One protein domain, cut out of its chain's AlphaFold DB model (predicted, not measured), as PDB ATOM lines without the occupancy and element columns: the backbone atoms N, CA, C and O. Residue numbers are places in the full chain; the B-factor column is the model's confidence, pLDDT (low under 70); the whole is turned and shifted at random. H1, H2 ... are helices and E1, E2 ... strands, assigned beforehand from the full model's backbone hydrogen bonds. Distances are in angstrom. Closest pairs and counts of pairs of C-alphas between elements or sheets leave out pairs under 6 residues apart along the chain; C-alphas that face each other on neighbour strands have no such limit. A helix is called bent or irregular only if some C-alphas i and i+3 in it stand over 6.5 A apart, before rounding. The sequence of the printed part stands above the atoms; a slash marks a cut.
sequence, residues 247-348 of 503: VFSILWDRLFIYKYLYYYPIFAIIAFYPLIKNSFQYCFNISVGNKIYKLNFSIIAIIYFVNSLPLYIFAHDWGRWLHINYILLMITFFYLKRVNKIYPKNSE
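AT A GLANCE: This is residues 247 to 348 of the 503 residues of an uncharacterized protein of uncultured marine microorganism HF4000_093M11 (UniProt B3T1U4). Three long helices, H2, H3 and H4, run lengthwise in a loose triangle, with H1 crosswise at one end and the strand hairpin E1 and E2 at the other. The printed part has 102 residues, ordered H1 H2 E1 E2 H3 H4, mostly helix, its sheet antiparallel. It is loose, radius of gyration of the C-alphas 16.5 A, spanning 49 by 30 by 23 A.

HOW THE PARTS SIT: H1, residues 247 to 257, touches H3, residues 298 to 314, with 313 to 314 alone; closest C-alphas Leu 251 and Ile 313, 6.5 A. H2, residues 260 to 279, touches H4, residues 318 to 338, closest C-alphas Ser 279 and Phe 333, 6.9 A, at a shallow tilt of 9 degrees, the same way. H3 and H4 form a helical hairpin, closest C-alphas Tyr 312 and Trp 318, 6.1 A. In the hairpin E1, residues 282 to 288, and E2, residues 291 to 296, find N 286 and O 293, 2.9 A. Every O i to N i+4 pair is within hydrogen-bond range in H1 and H4, 12 of 16 in H2, 9 of 13 in H3.

IN THESE COORDINATES: Find C-alpha 247 at (7.967, 1.320, 9.864); H4 runs 30.2 A to C-alpha 338 at (45.247, -8.992, -8.194). H2 and H3 are irregular: C-alphas 271 and 274 are 7.2 A apart, 307 and 310 7.3 A.

THE WHOLE: The printed part has no cut and no long link between named elements; residues 346 to 348 have pLDDT under 70.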
ATOM      1  N   VAL A 247       6.876   1.731  10.765       82.94
ATOM      2  CA  VAL A 247       7.967   1.320   9.864       82.94
ATOM      3  C   VAL A 247       7.470   0.304   8.834       82.94
ATOM      4  O   VAL A 247       7.796   0.423   7.651       82.94
ATOM      5  N   PHE A 248       6.677  -0.683   9.260       85.69
ATOM      6  CA  PHE A 248       6.145  -1.710   8.368       85.69
ATOM      7  C   PHE A 248       5.093  -1.172   7.401       85.69
ATOM      8  O   PHE A 248       5.117  -1.578   6.242       85.69
ATOM      9  N   SER A 249       4.230  -0.237   7.810       86.88
ATOM     10  CA  SER A 249       3.285   0.401   6.886       86.88
ATOM     11  C   SER A 249       4.017   1.213   5.814       86.88
ATOM     12  O   SER A 249       3.799   1.004   4.623       86.88
ATOM     13  N   ILE A 250       4.998   2.029   6.213       87.06
ATOM     14  CA  ILE A 250       5.859   2.786   5.292       87.06
ATOM     15  C   ILE A 250       6.647   1.847   4.367       87.06
ATOM     16  O   ILE A 250       6.905   2.160   3.201       87.06
ATOM     17  N   LEU A 251       7.100   0.696   4.872       88.38
ATOM     18  CA  LEU A 251       7.722  -0.331   4.040       88.38
ATOM     19  C   LEU A 251       6.718  -0.900   3.036       88.38
ATOM     20  O   LEU A 251       7.052  -0.994   1.861       88.38
ATOM     21  N   TRP A 252       5.505  -1.239   3.466       89.50
ATOM     22  CA  TRP A 252       4.463  -1.798   2.606       89.50
ATOM     23  C   TRP A 252       4.146  -0.877   1.425       89.50
ATOM     24  O   TRP A 252       4.160  -1.317   0.270       89.50
ATOM     25  N   ASP A 253       3.989   0.418   1.704       89.69
ATOM     26  CA  ASP A 253       3.784   1.445   0.686       89.69
ATOM     27  C   ASP A 253       4.955   1.484  -0.303       89.69
ATOM     28  O   ASP A 253       4.762   1.488  -1.518       89.69
ATOM     29  N   ARG A 254       6.199   1.413   0.183       89.81
ATOM     30  CA  ARG A 254       7.388   1.345  -0.685       89.81
ATOM     31  C   ARG A 254       7.415   0.108  -1.564       89.81
ATOM     32  O   ARG A 254       7.655   0.225  -2.768       89.81
ATOM     33  N   LEU A 255       7.174  -1.065  -0.987       89.00
ATOM     34  CA  LEU A 255       7.253  -2.330  -1.709       89.00
ATOM     35  C   LEU A 255       6.218  -2.388  -2.836       89.00
ATOM     36  O   LEU A 255       6.579  -2.746  -3.960       89.00
ATOM     37  N   PHE A 256       4.970  -2.006  -2.547       90.06
ATOM     38  CA  PHE A 256       3.835  -2.247  -3.439       90.06
ATOM     39  C   PHE A 256       3.306  -0.992  -4.136       90.06
ATOM     40  O   PHE A 256       3.109  -1.027  -5.351       90.06
ATOM     41  N   ILE A 257       3.122   0.122  -3.421       87.94
ATOM     42  CA  ILE A 257       2.582   1.364  -4.005       87.94
ATOM     43  C   ILE A 257       3.652   2.043  -4.860       87.94
ATOM     44  O   ILE A 257       3.442   2.291  -6.048       87.94
ATOM     45  N   TYR A 258       4.840   2.267  -4.291       87.56
ATOM     46  CA  TYR A 258       5.982   2.845  -5.009       87.56
ATOM     47  C   TYR A 258       6.780   1.805  -5.811       87.56
ATOM     48  O   TYR A 258       7.751   2.152  -6.486       87.56
ATOM     49  N   LYS A 259       6.357   0.532  -5.776       90.00
ATOM     50  CA  LYS A 259       6.888  -0.580  -6.583       90.00
ATOM     51  C   LYS A 259       8.401  -0.783  -6.437       90.00
ATOM     52  O   LYS A 259       9.082  -1.153  -7.398       90.00
ATOM     53  N   TYR A 260       8.951  -0.578  -5.238       90.75
ATOM     54  CA  TYR A 260      10.389  -0.740  -4.998       90.75
ATOM     55  C   TYR A 260      10.862  -2.165  -5.306       90.75
ATOM     56  O   TYR A 260      11.939  -2.332  -5.880       90.75
ATOM     57  N   LEU A 261      10.035  -3.180  -5.020       86.88
ATOM     58  CA  LEU A 261      10.325  -4.582  -5.354       86.88
ATOM     59  C   LEU A 261      10.389  -4.863  -6.856       86.88
ATOM     60  O   LEU A 261      10.936  -5.883  -7.257       86.88
ATOM     61  N   TYR A 262       9.842  -3.980  -7.688       86.31
ATOM     62  CA  TYR A 262       9.934  -4.106  -9.134       86.31
ATOM     63  C   TYR A 262      11.153  -3.347  -9.666       86.31
ATOM     64  O   TYR A 262      12.025  -3.932 -10.306       86.31
ATOM     65  N   TYR A 263      11.261  -2.052  -9.357       88.75
ATOM     66  CA  TYR A 263      12.280  -1.188  -9.955       88.75
ATOM     67  C   TYR A 263      13.700  -1.502  -9.475       88.75
ATOM     68  O   TYR A 263      14.604  -1.674 -10.297       88.75
ATOM     69  N   TYR A 264      13.919  -1.605  -8.160       90.31
ATOM     70  CA  TYR A 264      15.272  -1.753  -7.622       90.31
ATOM     71  C   TYR A 264      15.935  -3.077  -8.005       90.31
ATOM     72  O   TYR A 264      17.098  -3.029  -8.405       90.31
ATOM     73  N   PRO A 265      15.257  -4.242  -7.970       88.56
ATOM     74  CA  PRO A 265      15.857  -5.485  -8.450       88.56
ATOM     75  C   PRO A 265      16.209  -5.455  -9.937       88.56
ATOM     76  O   PRO A 265      17.283  -5.922 -10.304       88.56
ATOM     77  N   ILE A 266      15.368  -4.861 -10.795       88.56
ATOM     78  CA  ILE A 266      15.665  -4.729 -12.232       88.56
ATOM     79  C   ILE A 266      16.910  -3.858 -12.438       88.56
ATOM     80  O   ILE A 266      17.848  -4.272 -13.124       88.56
ATOM     81  N   PHE A 267      16.963  -2.682 -11.803       88.50
ATOM     82  CA  PHE A 267      18.129  -1.802 -11.890       88.50
ATOM     83  C   PHE A 267      19.385  -2.441 -11.302       88.50
ATOM     84  O   PHE A 267      20.458  -2.332 -11.895       88.50
ATOM     85  N   ALA A 268      19.257  -3.157 -10.181       89.75
ATOM     86  CA  ALA A 268      20.352  -3.908  -9.592       89.75
ATOM     87  C   ALA A 268      20.862  -4.974 -10.571       89.75
ATOM     88  O   ALA A 268      22.054  -5.010 -10.839       89.75
ATOM     89  N   ILE A 269      19.997  -5.790 -11.179       88.06
ATOM     90  CA  ILE A 269      20.421  -6.819 -12.142       88.06
ATOM     91  C   ILE A 269      21.191  -6.192 -13.308       88.06
ATOM     92  O   ILE A 269      22.277  -6.668 -13.640       88.06
ATOM     93  N   ILE A 270      20.677  -5.107 -13.894       88.56
ATOM     94  CA  ILE A 270      21.326  -4.422 -15.022       88.56
ATOM     95  C   ILE A 270      22.687  -3.853 -14.603       88.56
ATOM     96  O   ILE A 270      23.692  -4.087 -15.275       88.56
ATOM     97  N   ALA A 271      22.745  -3.140 -13.479       91.38
ATOM     98  CA  ALA A 271      23.971  -2.499 -13.019       91.38
ATOM     99  C   ALA A 271      25.022  -3.510 -12.527       91.38
ATOM    100  O   ALA A 271      26.217  -3.346 -12.787       91.38
ATOM    101  N   PHE A 272      24.603  -4.588 -11.862       93.56
ATOM    102  CA  PHE A 272      25.489  -5.656 -11.405       93.56
ATOM    103  C   PHE A 272      25.896  -6.621 -12.524       93.56
ATOM    104  O   PHE A 272      26.900  -7.310 -12.358       93.56
ATOM    105  N   TYR A 273      25.206  -6.654 -13.672       89.75
ATOM    106  CA  TYR A 273      25.476  -7.611 -14.752       89.75
ATOM    107  C   TYR A 273      26.953  -7.681 -15.189       89.75
ATOM    108  O   TYR A 273      27.483  -8.795 -15.232       89.75
ATOM    109  N   PRO A 274      27.673  -6.566 -15.457       89.38
ATOM    110  CA  PRO A 274      29.085  -6.636 -15.843       89.38
ATOM    111  C   PRO A 274      29.961  -7.294 -14.769       89.38
ATOM    112  O   PRO A 274      30.833  -8.109 -15.080       89.38
ATOM    113  N   LEU A 275      29.696  -6.970 -13.499       92.88
ATOM    114  CA  LEU A 275      30.432  -7.502 -12.358       92.88
ATOM    115  C   LEU A 275      30.092  -8.976 -12.127       92.88
ATOM    116  O   LEU A 275      30.998  -9.786 -11.970       92.88
ATOM    117  N   ILE A 276      28.811  -9.346 -12.168       89.94
ATOM    118  CA  ILE A 276      28.327 -10.725 -12.035       89.94
ATOM    119  C   ILE A 276      28.922 -11.604 -13.135       89.94
ATOM    120  O   ILE A 276      29.548 -12.618 -12.840       89.94
ATOM    121  N   LYS A 277      28.802 -11.190 -14.403       86.88
ATOM    122  CA  LYS A 277      29.286 -11.960 -15.554       86.88
ATOM    123  C   LYS A 277      30.778 -12.266 -15.456       86.88
ATOM    124  O   LYS A 277      31.187 -13.385 -15.757       86.88
ATOM    125  N   ASN A 278      31.582 -11.283 -15.053       87.12
ATOM    126  CA  ASN A 278      33.028 -11.452 -14.929       87.12
ATOM    127  C   ASN A 278      33.387 -12.243 -13.664       87.12
ATOM    128  O   ASN A 278      34.148 -13.203 -13.718       87.12
ATOM    129  N   SER A 279      32.805 -11.882 -12.522       89.75
ATOM    130  CA  SER A 279      33.167 -12.470 -11.233       89.75
ATOM    131  C   SER A 279      32.701 -13.915 -11.062       89.75
ATOM    132  O   SER A 279      33.415 -14.706 -10.455       89.75
ATOM    133  N   PHE A 280      31.581 -14.316 -11.672       87.56
ATOM    134  CA  PHE A 280      31.067 -15.691 -11.592       87.56
ATOM    135  C   PHE A 280      31.968 -16.708 -12.300       87.56
ATOM    136  O   PHE A 280      31.845 -17.915 -12.074       87.56
ATOM    137  N   GLN A 281      32.890 -16.232 -13.138       88.00
ATOM    138  CA  GLN A 281      33.930 -17.054 -13.739       88.00
ATOM    139  C   GLN A 281      35.081 -17.337 -12.776       88.00
ATOM    140  O   GLN A 281      35.973 -18.077 -13.154       88.00
ATOM    141  N   TYR A 282      35.095 -16.786 -11.560       92.00
ATOM    142  CA  TYR A 282      36.175 -16.975 -10.596       92.00
ATOM    143  C   TYR A 282      35.719 -17.813  -9.400       92.00
ATOM    144  O   TYR A 282      34.579 -17.747  -8.932       92.00
ATOM    145  N   CYS A 283      36.646 -18.617  -8.892       92.50
ATOM    146  CA  CYS A 283      36.478 -19.448  -7.714       92.50
ATOM    147  C   CYS A 283      37.587 -19.179  -6.698       92.50
ATOM    148  O   CYS A 283      38.651 -18.660  -7.030       92.50
ATOM    149  N   PHE A 284      37.343 -19.595  -5.463       91.19
ATOM    150  CA  PHE A 284      38.340 -19.667  -4.408       91.19
ATOM    151  C   PHE A 284      38.180 -20.958  -3.612       91.19
ATOM    152  O   PHE A 284      37.132 -21.605  -3.641       91.19
ATOM    153  N   ASN A 285      39.233 -21.318  -2.886       87.50
ATOM    154  CA  ASN A 285      39.260 -22.503  -2.044       87.50
ATOM    155  C   ASN A 285      39.109 -22.122  -0.572       87.50
ATOM    156  O   ASN A 285      39.860 -21.292  -0.061       87.50
ATOM    157  N   ILE A 286      38.191 -22.785   0.127       83.62
ATOM    158  CA  ILE A 286      38.120 -22.776   1.587       83.62
ATOM    159  C   ILE A 286      38.523 -24.154   2.100       83.62
ATOM    160  O   ILE A 286      37.926 -25.161   1.738       83.62
ATOM    161  N   SER A 287      39.513 -24.197   2.989       77.12
ATOM    162  CA  SER A 287      39.856 -25.414   3.730       77.12
ATOM    163  C   SER A 287      39.066 -25.471   5.045       77.12
ATOM    164  O   SER A 287      39.282 -24.620   5.916       77.12
ATOM    165  N   VAL A 288      38.205 -26.475   5.211       75.88
ATOM    166  CA  VAL A 288      37.530 -26.784   6.483       75.88
ATOM    167  C   VAL A 288      38.000 -28.164   6.940       75.88
ATOM    168  O   VAL A 288      37.752 -29.169   6.273       75.88
ATOM    169  N   GLY A 289      38.732 -28.210   8.056       74.81
ATOM    170  CA  GLY A 289      39.465 -29.414   8.458       74.81
ATOM    171  C   GLY A 289      40.453 -29.839   7.366       74.81
ATOM    172  O   GLY A 289      41.221 -29.011   6.877       74.81
ATOM    173  N   ASN A 290      40.376 -31.104   6.951       79.31
ATOM    174  CA  ASN A 290      41.221 -31.669   5.891       79.31
ATOM    175  C   ASN A 290      40.593 -31.565   4.487       79.31
ATOM    176  O   ASN A 290      41.218 -31.967   3.509       79.31
ATOM    177  N   LYS A 291      39.360 -31.052   4.362       83.12
ATOM    178  CA  LYS A 291      38.655 -30.939   3.076       83.12
ATOM    179  C   LYS A 291      38.810 -29.538   2.491       83.12
ATOM    180  O   LYS A 291      38.701 -28.539   3.204       83.12
ATOM    181  N   ILE A 292      39.030 -29.468   1.178       85.12
ATOM    182  CA  ILE A 292      39.087 -28.218   0.415       85.12
ATOM    183  C   ILE A 292      37.797 -28.093  -0.397       85.12
ATOM    184  O   ILE A 292      37.508 -28.926  -1.251       85.12
ATOM    185  N   TYR A 293      37.033 -27.040  -0.130       86.12
ATOM    186  CA  TYR A 293      35.812 -26.694  -0.843       86.12
ATOM    187  C   TYR A 293      36.107 -25.598  -1.859       86.12
ATOM    188  O   TYR A 293      36.618 -24.536  -1.503       86.12
ATOM    189  N   LYS A 294      35.749 -25.849  -3.120       88.75
ATOM    190  CA  LYS A 294      35.837 -24.868  -4.200       88.75
ATOM    191  C   LYS A 294      34.525 -24.097  -4.292       88.75
ATOM    192  O   LYS A 294      33.492 -24.665  -4.637       88.75
ATOM    193  N   LEU A 295      34.580 -22.807  -4.001       90.12
ATOM    194  CA  LEU A 295      33.431 -21.909  -3.947       90.12
ATOM    195  C   LEU A 295      33.517 -20.859  -5.058       90.12
ATOM    196  O   LEU A 295      34.606 -20.452  -5.457       90.12
ATOM    197  N   ASN A 296      32.369 -20.433  -5.582       92.31
ATOM    198  CA  ASN A 296      32.291 -19.348  -6.560       92.31
ATOM    199  C   ASN A 296      32.403 -17.986  -5.855       92.31
ATOM    200  O   ASN A 296      31.915 -17.836  -4.735       92.31
ATOM    201  N   PHE A 297      32.982 -16.983  -6.523       93.12
ATOM    202  CA  PHE A 297      32.973 -15.596  -6.049       93.12
ATOM    203  C   PHE A 297      31.566 -15.088  -5.688       93.12
ATOM    204  O   PHE A 297      31.431 -14.282  -4.770       93.12
ATOM    205  N   SER A 298      30.510 -15.592  -6.339       90.38
ATOM    206  CA  SER A 298      29.114 -15.251  -6.031       90.38
ATOM    207  C   SER A 298      28.747 -15.410  -4.550       90.38
ATOM    208  O   SER A 298      27.890 -14.683  -4.057       90.38
ATOM    209  N   ILE A 299      29.427 -16.289  -3.810       91.12
ATOM    210  CA  ILE A 299      29.212 -16.460  -2.369       91.12
ATOM    211  C   ILE A 299      29.626 -15.210  -1.584       91.12
ATOM    212  O   ILE A 299      28.932 -14.837  -0.643       91.12
ATOM    213  N   ILE A 300      30.687 -14.510  -1.994       93.38
ATOM    214  CA  ILE A 300      31.077 -13.226  -1.386       93.38
ATOM    215  C   ILE A 300      29.990 -12.175  -1.635       93.38
ATOM    216  O   ILE A 300      29.616 -11.452  -0.714       93.38
ATOM    217  N   ALA A 301      29.432 -12.138  -2.851       92.44
ATOM    218  CA  ALA A 301      28.312 -11.255  -3.171       92.44
ATOM    219  C   ALA A 301      27.098 -11.540  -2.281       92.44
ATOM    220  O   ALA A 301      26.561 -10.618  -1.674       92.44
ATOM    221  N   ILE A 302      26.717 -12.813  -2.130       91.50
ATOM    222  CA  ILE A 302      25.615 -13.221  -1.250       91.50
ATOM    223  C   ILE A 302      25.874 -12.774   0.193       91.50
ATOM    224  O   ILE A 302      24.975 -12.213   0.809       91.50
ATOM    225  N   ILE A 303      27.092 -12.950   0.718       91.06
ATOM    226  CA  ILE A 303      27.444 -12.507   2.077       91.06
ATOM    227  C   ILE A 303      27.217 -10.998   2.243       91.06
ATOM    228  O   ILE A 303      26.631 -10.583   3.241       91.06
ATOM    229  N   TYR A 304      27.650 -10.168   1.290       94.12
ATOM    230  CA  TYR A 304      27.473  -8.713   1.400       94.12
ATOM    231  C   TYR A 304      25.991  -8.330   1.329       94.12
ATOM    232  O   TYR A 304      25.502  -7.592   2.186       94.12
ATOM    233  N   PHE A 305      25.247  -8.905   0.379       91.12
ATOM    234  CA  PHE A 305      23.819  -8.636   0.241       91.12
ATOM    235  C   PHE A 305      23.031  -9.057   1.481       91.12
ATOM    236  O   PHE A 305      22.296  -8.227   2.008       91.12
ATOM    237  N   VAL A 306      23.235 -10.280   1.984       90.19
ATOM    238  CA  VAL A 306      22.548 -10.802   3.178       90.19
ATOM    239  C   VAL A 306      22.797  -9.911   4.389       90.19
ATOM    240  O   VAL A 306      21.848  -9.565   5.086       90.19
ATOM    241  N   ASN A 307      24.040  -9.476   4.610       90.50
ATOM    242  CA  ASN A 307      24.344  -8.579   5.725       90.50
ATOM    243  C   ASN A 307      23.698  -7.196   5.566       90.50
ATOM    244  O   ASN A 307      23.288  -6.612   6.561       90.50
ATOM    245  N   SER A 308      23.549  -6.697   4.336       93.81
ATOM    246  CA  SER A 308      22.882  -5.417   4.065       93.81
ATOM    247  C   SER A 308      21.347  -5.484   4.011       93.81
ATOM    248  O   SER A 308      20.713  -4.432   3.986       93.81
ATOM    249  N   LEU A 309      20.725  -6.676   4.036       89.62
ATOM    250  CA  LEU A 309      19.261  -6.840   3.960       89.62
ATOM    251  C   LEU A 309      18.471  -5.991   4.972       89.62
ATOM    252  O   LEU A 309      17.481  -5.382   4.559       89.62
ATOM    253  N   PRO A 310      18.886  -5.879   6.252       90.50
ATOM    254  CA  PRO A 310      18.156  -5.070   7.225       90.50
ATOM    255  C   PRO A 310      18.008  -3.602   6.808       90.50
ATOM    256  O   PRO A 310      16.986  -2.986   7.095       90.50
ATOM    257  N   LEU A 311      18.972  -3.036   6.071       90.75
ATOM    258  CA  LEU A 311      18.900  -1.645   5.618       90.75
ATOM    259  C   LEU A 311      17.735  -1.403   4.659       90.75
ATOM    260  O   LEU A 311      17.131  -0.341   4.709       90.75
ATOM    261  N   TYR A 312      17.365  -2.377   3.830       88.31
ATOM    262  CA  TYR A 312      16.259  -2.212   2.884       88.31
ATOM    263  C   TYR A 312      14.890  -2.178   3.584       88.31
ATOM    264  O   TYR A 312      13.933  -1.626   3.047       88.31
ATOM    265  N   ILE A 313      14.796  -2.686   4.815       86.69
ATOM    266  CA  ILE A 313      13.592  -2.570   5.650       86.69
ATOM    267  C   ILE A 313      13.457  -1.125   6.158       86.69
ATOM    268  O   ILE A 313      12.418  -0.484   5.983       86.69
ATOM    269  N   PHE A 314      14.531  -0.583   6.738       83.75
ATOM    270  CA  PHE A 314      14.491   0.700   7.448       83.75
ATOM    271  C   PHE A 314      14.748   1.924   6.563       83.75
ATOM    272  O   PHE A 314      14.227   2.997   6.843       83.75
ATOM    273  N   ALA A 315      15.534   1.796   5.497       85.56
ATOM    274  CA  ALA A 315      16.009   2.938   4.725       85.56
ATOM    275  C   ALA A 315      15.151   3.215   3.489       85.56
ATOM    276  O   ALA A 315      14.757   2.300   2.765       85.56
ATOM    277  N   HIS A 316      14.892   4.492   3.219       84.75
ATOM    278  CA  HIS A 316      14.070   4.944   2.092       84.75
ATOM    279  C   HIS A 316      14.810   4.936   0.747       84.75
ATOM    280  O   HIS A 316      14.187   4.932  -0.306       84.75
ATOM    281  N   ASP A 317      16.135   4.898   0.761       87.00
ATOM    282  CA  ASP A 317      17.006   5.205  -0.370       87.00
ATOM    283  C   ASP A 317      17.829   3.988  -0.820       87.00
ATOM    284  O   ASP A 317      19.061   3.984  -0.822       87.00
ATOM    285  N   TRP A 318      17.128   2.930  -1.243       91.31
ATOM    286  CA  TRP A 318      17.715   1.634  -1.623       91.31
ATOM    287  C   TRP A 318      18.843   1.741  -2.659       91.31
ATOM    288  O   TRP A 318      19.800   0.970  -2.611       91.31
ATOM    289  N   GLY A 319      18.777   2.726  -3.560       92.50
ATOM    290  CA  GLY A 319      19.802   2.955  -4.581       92.50
ATOM    291  C   GLY A 319      21.187   3.242  -3.994       92.50
ATOM    292  O   GLY A 319      22.178   2.714  -4.495       92.50
ATOM    293  N   ARG A 320      21.264   4.011  -2.896       92.38
ATOM    294  CA  ARG A 320      22.528   4.333  -2.209       92.38
ATOM    295  C   ARG A 320      23.157   3.080  -1.592       92.38
ATOM    296  O   ARG A 320      24.355   2.856  -1.741       92.38
ATOM    297  N   TRP A 321      22.348   2.220  -0.975       94.44
ATOM    298  CA  TRP A 321      22.808   0.957  -0.379       94.44
ATOM    299  C   TRP A 321      23.259  -0.065  -1.430       94.44
ATOM    300  O   TRP A 321      24.246  -0.778  -1.224       94.44
ATOM    301  N   LEU A 322      22.597  -0.092  -2.590       95.19
ATOM    302  CA  LEU A 322      23.045  -0.868  -3.748       95.19
ATOM    303  C   LEU A 322      24.377  -0.346  -4.305       95.19
ATOM    304  O   LEU A 322      25.252  -1.152  -4.614       95.19
ATOM    305  N   HIS A 323      24.560   0.976  -4.381       95.31
ATOM    306  CA  HIS A 323      25.829   1.597  -4.776       95.31
ATOM    307  C   HIS A 323      26.976   1.212  -3.825       95.31
ATOM    308  O   HIS A 323      28.035   0.789  -4.284       95.31
ATOM    309  N   ILE A 324      26.763   1.257  -2.504       96.44
ATOM    310  CA  ILE A 324      27.785   0.847  -1.521       96.44
ATOM    311  C   ILE A 324      28.168  -0.627  -1.714       96.44
ATOM    312  O   ILE A 324      29.355  -0.946  -1.814       96.44
ATOM    313  N   ASN A 325      27.178  -1.518  -1.846       96.19
ATOM    314  CA  ASN A 325      27.419  -2.931  -2.154       96.19
ATOM    315  C   ASN A 325      28.209  -3.111  -3.458       96.19
ATOM    316  O   ASN A 325      29.131  -3.926  -3.512       96.19
ATOM    317  N   TYR A 326      27.874  -2.347  -4.502       97.00
ATOM    318  CA  TYR A 326      28.548  -2.420  -5.795       97.00
ATOM    319  C   TYR A 326      30.020  -2.022  -5.691       97.00
ATOM    320  O   TYR A 326      30.890  -2.785  -6.116       97.00
ATOM    321  N   ILE A 327      30.309  -0.856  -5.100       97.44
ATOM    322  CA  ILE A 327      31.676  -0.358  -4.918       97.44
ATOM    323  C   ILE A 327      32.503  -1.364  -4.113       97.44
ATOM    324  O   ILE A 327      33.607  -1.718  -4.530       97.44
ATOM    325  N   LEU A 328      31.952  -1.890  -3.014       97.94
ATOM    326  CA  LEU A 328      32.645  -2.878  -2.189       97.94
ATOM    327  C   LEU A 328      32.912  -4.179  -2.941       97.94
ATOM    328  O   LEU A 328      34.034  -4.678  -2.909       97.94
ATOM    329  N   LEU A 329      31.922  -4.719  -3.658       97.44
ATOM    330  CA  LEU A 329      32.105  -5.949  -4.427       97.44
ATOM    331  C   LEU A 329      33.092  -5.775  -5.579       97.44
ATOM    332  O   LEU A 329      33.904  -6.668  -5.814       97.44
ATOM    333  N   MET A 330      33.058  -4.640  -6.276       97.44
ATOM    334  CA  MET A 330      34.007  -4.324  -7.341       97.44
ATOM    335  C   MET A 330      35.438  -4.247  -6.801       97.44
ATOM    336  O   MET A 330      36.337  -4.877  -7.364       97.44
ATOM    337  N   ILE A 331      35.657  -3.500  -5.713       97.88
ATOM    338  CA  ILE A 331      36.984  -3.375  -5.101       97.88
ATOM    339  C   ILE A 331      37.458  -4.748  -4.607       97.88
ATOM    340  O   ILE A 331      38.573  -5.148  -4.933       97.88
ATOM    341  N   THR A 332      36.612  -5.510  -3.906       97.62
ATOM    342  CA  THR A 332      36.938  -6.869  -3.444       97.62
ATOM    343  C   THR A 332      37.279  -7.803  -4.605       97.62
ATOM    344  O   THR A 332      38.260  -8.541  -4.531       97.62
ATOM    345  N   PHE A 333      36.519  -7.758  -5.704       96.56
ATOM    346  CA  PHE A 333      36.777  -8.570  -6.893       96.56
ATOM    347  C   PHE A 333      38.145  -8.260  -7.510       96.56
ATOM    348  O   PHE A 333      38.952  -9.173  -7.702       96.56
ATOM    349  N   PHE A 334      38.430  -6.985  -7.793       96.56
ATOM    350  CA  PHE A 334      39.712  -6.586  -8.375       96.56
ATOM    351  C   PHE A 334      40.880  -6.864  -7.432       96.56
ATOM    352  O   PHE A 334      41.892  -7.413  -7.865       96.56
ATOM    353  N   TYR A 335      40.721  -6.575  -6.140       96.94
ATOM    354  CA  TYR A 335      41.745  -6.843  -5.138       96.94
ATOM    355  C   TYR A 335      42.095  -8.335  -5.076       96.94
ATOM    356  O   TYR A 335      43.247  -8.700  -5.304       96.94
ATOM    357  N   LEU A 336      41.108  -9.214  -4.850       95.12
ATOM    358  CA  LEU A 336      41.349 -10.656  -4.718       95.12
ATOM    359  C   LEU A 336      41.903 -11.276  -6.004       95.12
ATOM    360  O   LEU A 336      42.707 -12.210  -5.939       95.12
ATOM    361  N   LYS A 337      41.495 -10.756  -7.169       93.25
ATOM    362  CA  LYS A 337      42.064 -11.146  -8.462       93.25
ATOM    363  C   LYS A 337      43.538 -10.759  -8.545       93.25
ATOM    364  O   LYS A 337      44.355 -11.586  -8.929       93.25
ATOM    365  N   ARG A 338      43.879  -9.525  -8.162       92.56
ATOM    366  CA  ARG A 338      45.247  -8.992  -8.194       92.56
ATOM    367  C   ARG A 338      46.199  -9.762  -7.281       92.56
ATOM    368  O   ARG A 338      47.330 -10.020  -7.678       92.56
ATOM    369  N   VAL A 339      45.747 -10.152  -6.089       91.75
ATOM    370  CA  VAL A 339      46.552 -10.932  -5.129       91.75
ATOM    371  C   VAL A 339      46.490 -12.451  -5.362       91.75
ATOM    372  O   VAL A 339      46.964 -13.222  -4.529       91.75
ATOM    373  N   ASN A 340      45.913 -12.900  -6.484       89.81
ATOM    374  CA  ASN A 340      45.768 -14.312  -6.868       89.81
ATOM    375  C   ASN A 340      45.042 -15.186  -5.823       89.81
ATOM    376  O   ASN A 340      45.312 -16.380  -5.696       89.81
ATOM    377  N   LYS A 341      44.110 -14.604  -5.059       90.75
ATOM    378  CA  LYS A 341      43.280 -15.330  -4.075       90.75
ATOM    379  C   LYS A 341      42.026 -15.938  -4.692       90.75
ATOM    380  O   LYS A 341      41.457 -16.876  -4.132       90.75
ATOM    381  N   ILE A 342      41.624 -15.430  -5.853       92.12
ATOM    382  CA  ILE A 342      40.613 -16.035  -6.715       92.12
ATOM    383  C   ILE A 342      41.267 -16.445  -8.032       92.12
ATOM    384  O   ILE A 342      42.131 -15.746  -8.557       92.12
ATOM    385  N   TYR A 343      40.841 -17.575  -8.576       87.25
ATOM    386  CA  TYR A 343      41.337 -18.118  -9.835       87.25
ATOM    387  C   TYR A 343      40.161 -18.368 -10.775       87.25
ATOM    388  O   TYR A 343      39.055 -18.647 -10.299       87.25
ATOM    389  N   PRO A 344      40.347 -18.257 -12.099       85.56
ATOM    390  CA  PRO A 344      39.281 -18.577 -13.028       85.56
ATOM    391  C   PRO A 344      38.829 -20.020 -12.784       85.56
ATOM    392  O   PRO A 344      39.631 -20.954 -12.702       85.56
ATOM    393  N   LYS A 345      37.518 -20.220 -12.643       75.38
ATOM    394  CA  LYS A 345      36.880 -21.508 -12.883       75.38
ATOM    395  C   LYS A 345      37.427 -21.967 -14.231       75.38
ATOM    396  O   LYS A 345      37.428 -21.170 -15.165       75.38
ATOM    397  N   ASN A 346      37.894 -23.213 -14.331       55.50
ATOM    398  CA  ASN A 346      38.073 -23.855 -15.629       55.50
ATOM    399  C   ASN A 346      36.702 -23.807 -16.302       55.50
ATOM    400  O   ASN A 346      35.854 -24.665 -16.072       55.50
ATOM    401  N   SER A 347      36.423 -22.719 -17.015       44.88
ATOM    402  CA  SER A 347      35.278 -22.612 -17.878       44.88
ATOM    403  C   SER A 347      35.686 -23.455 -19.058       44.88
ATOM    404  O   SER A 347      36.406 -23.002 -19.949       44.88
ATOM    405  N   GLU A 348      35.304 -24.724 -19.007       47.34
ATOM    406  CA  GLU A 348      35.165 -25.516 -20.209       47.34
ATOM    407  C   GLU A 348      34.397 -24.659 -21.209       47.34
ATOM    408  O   GLU A 348      33.224 -24.369 -21.006       47.34
TER     409      GLU A 348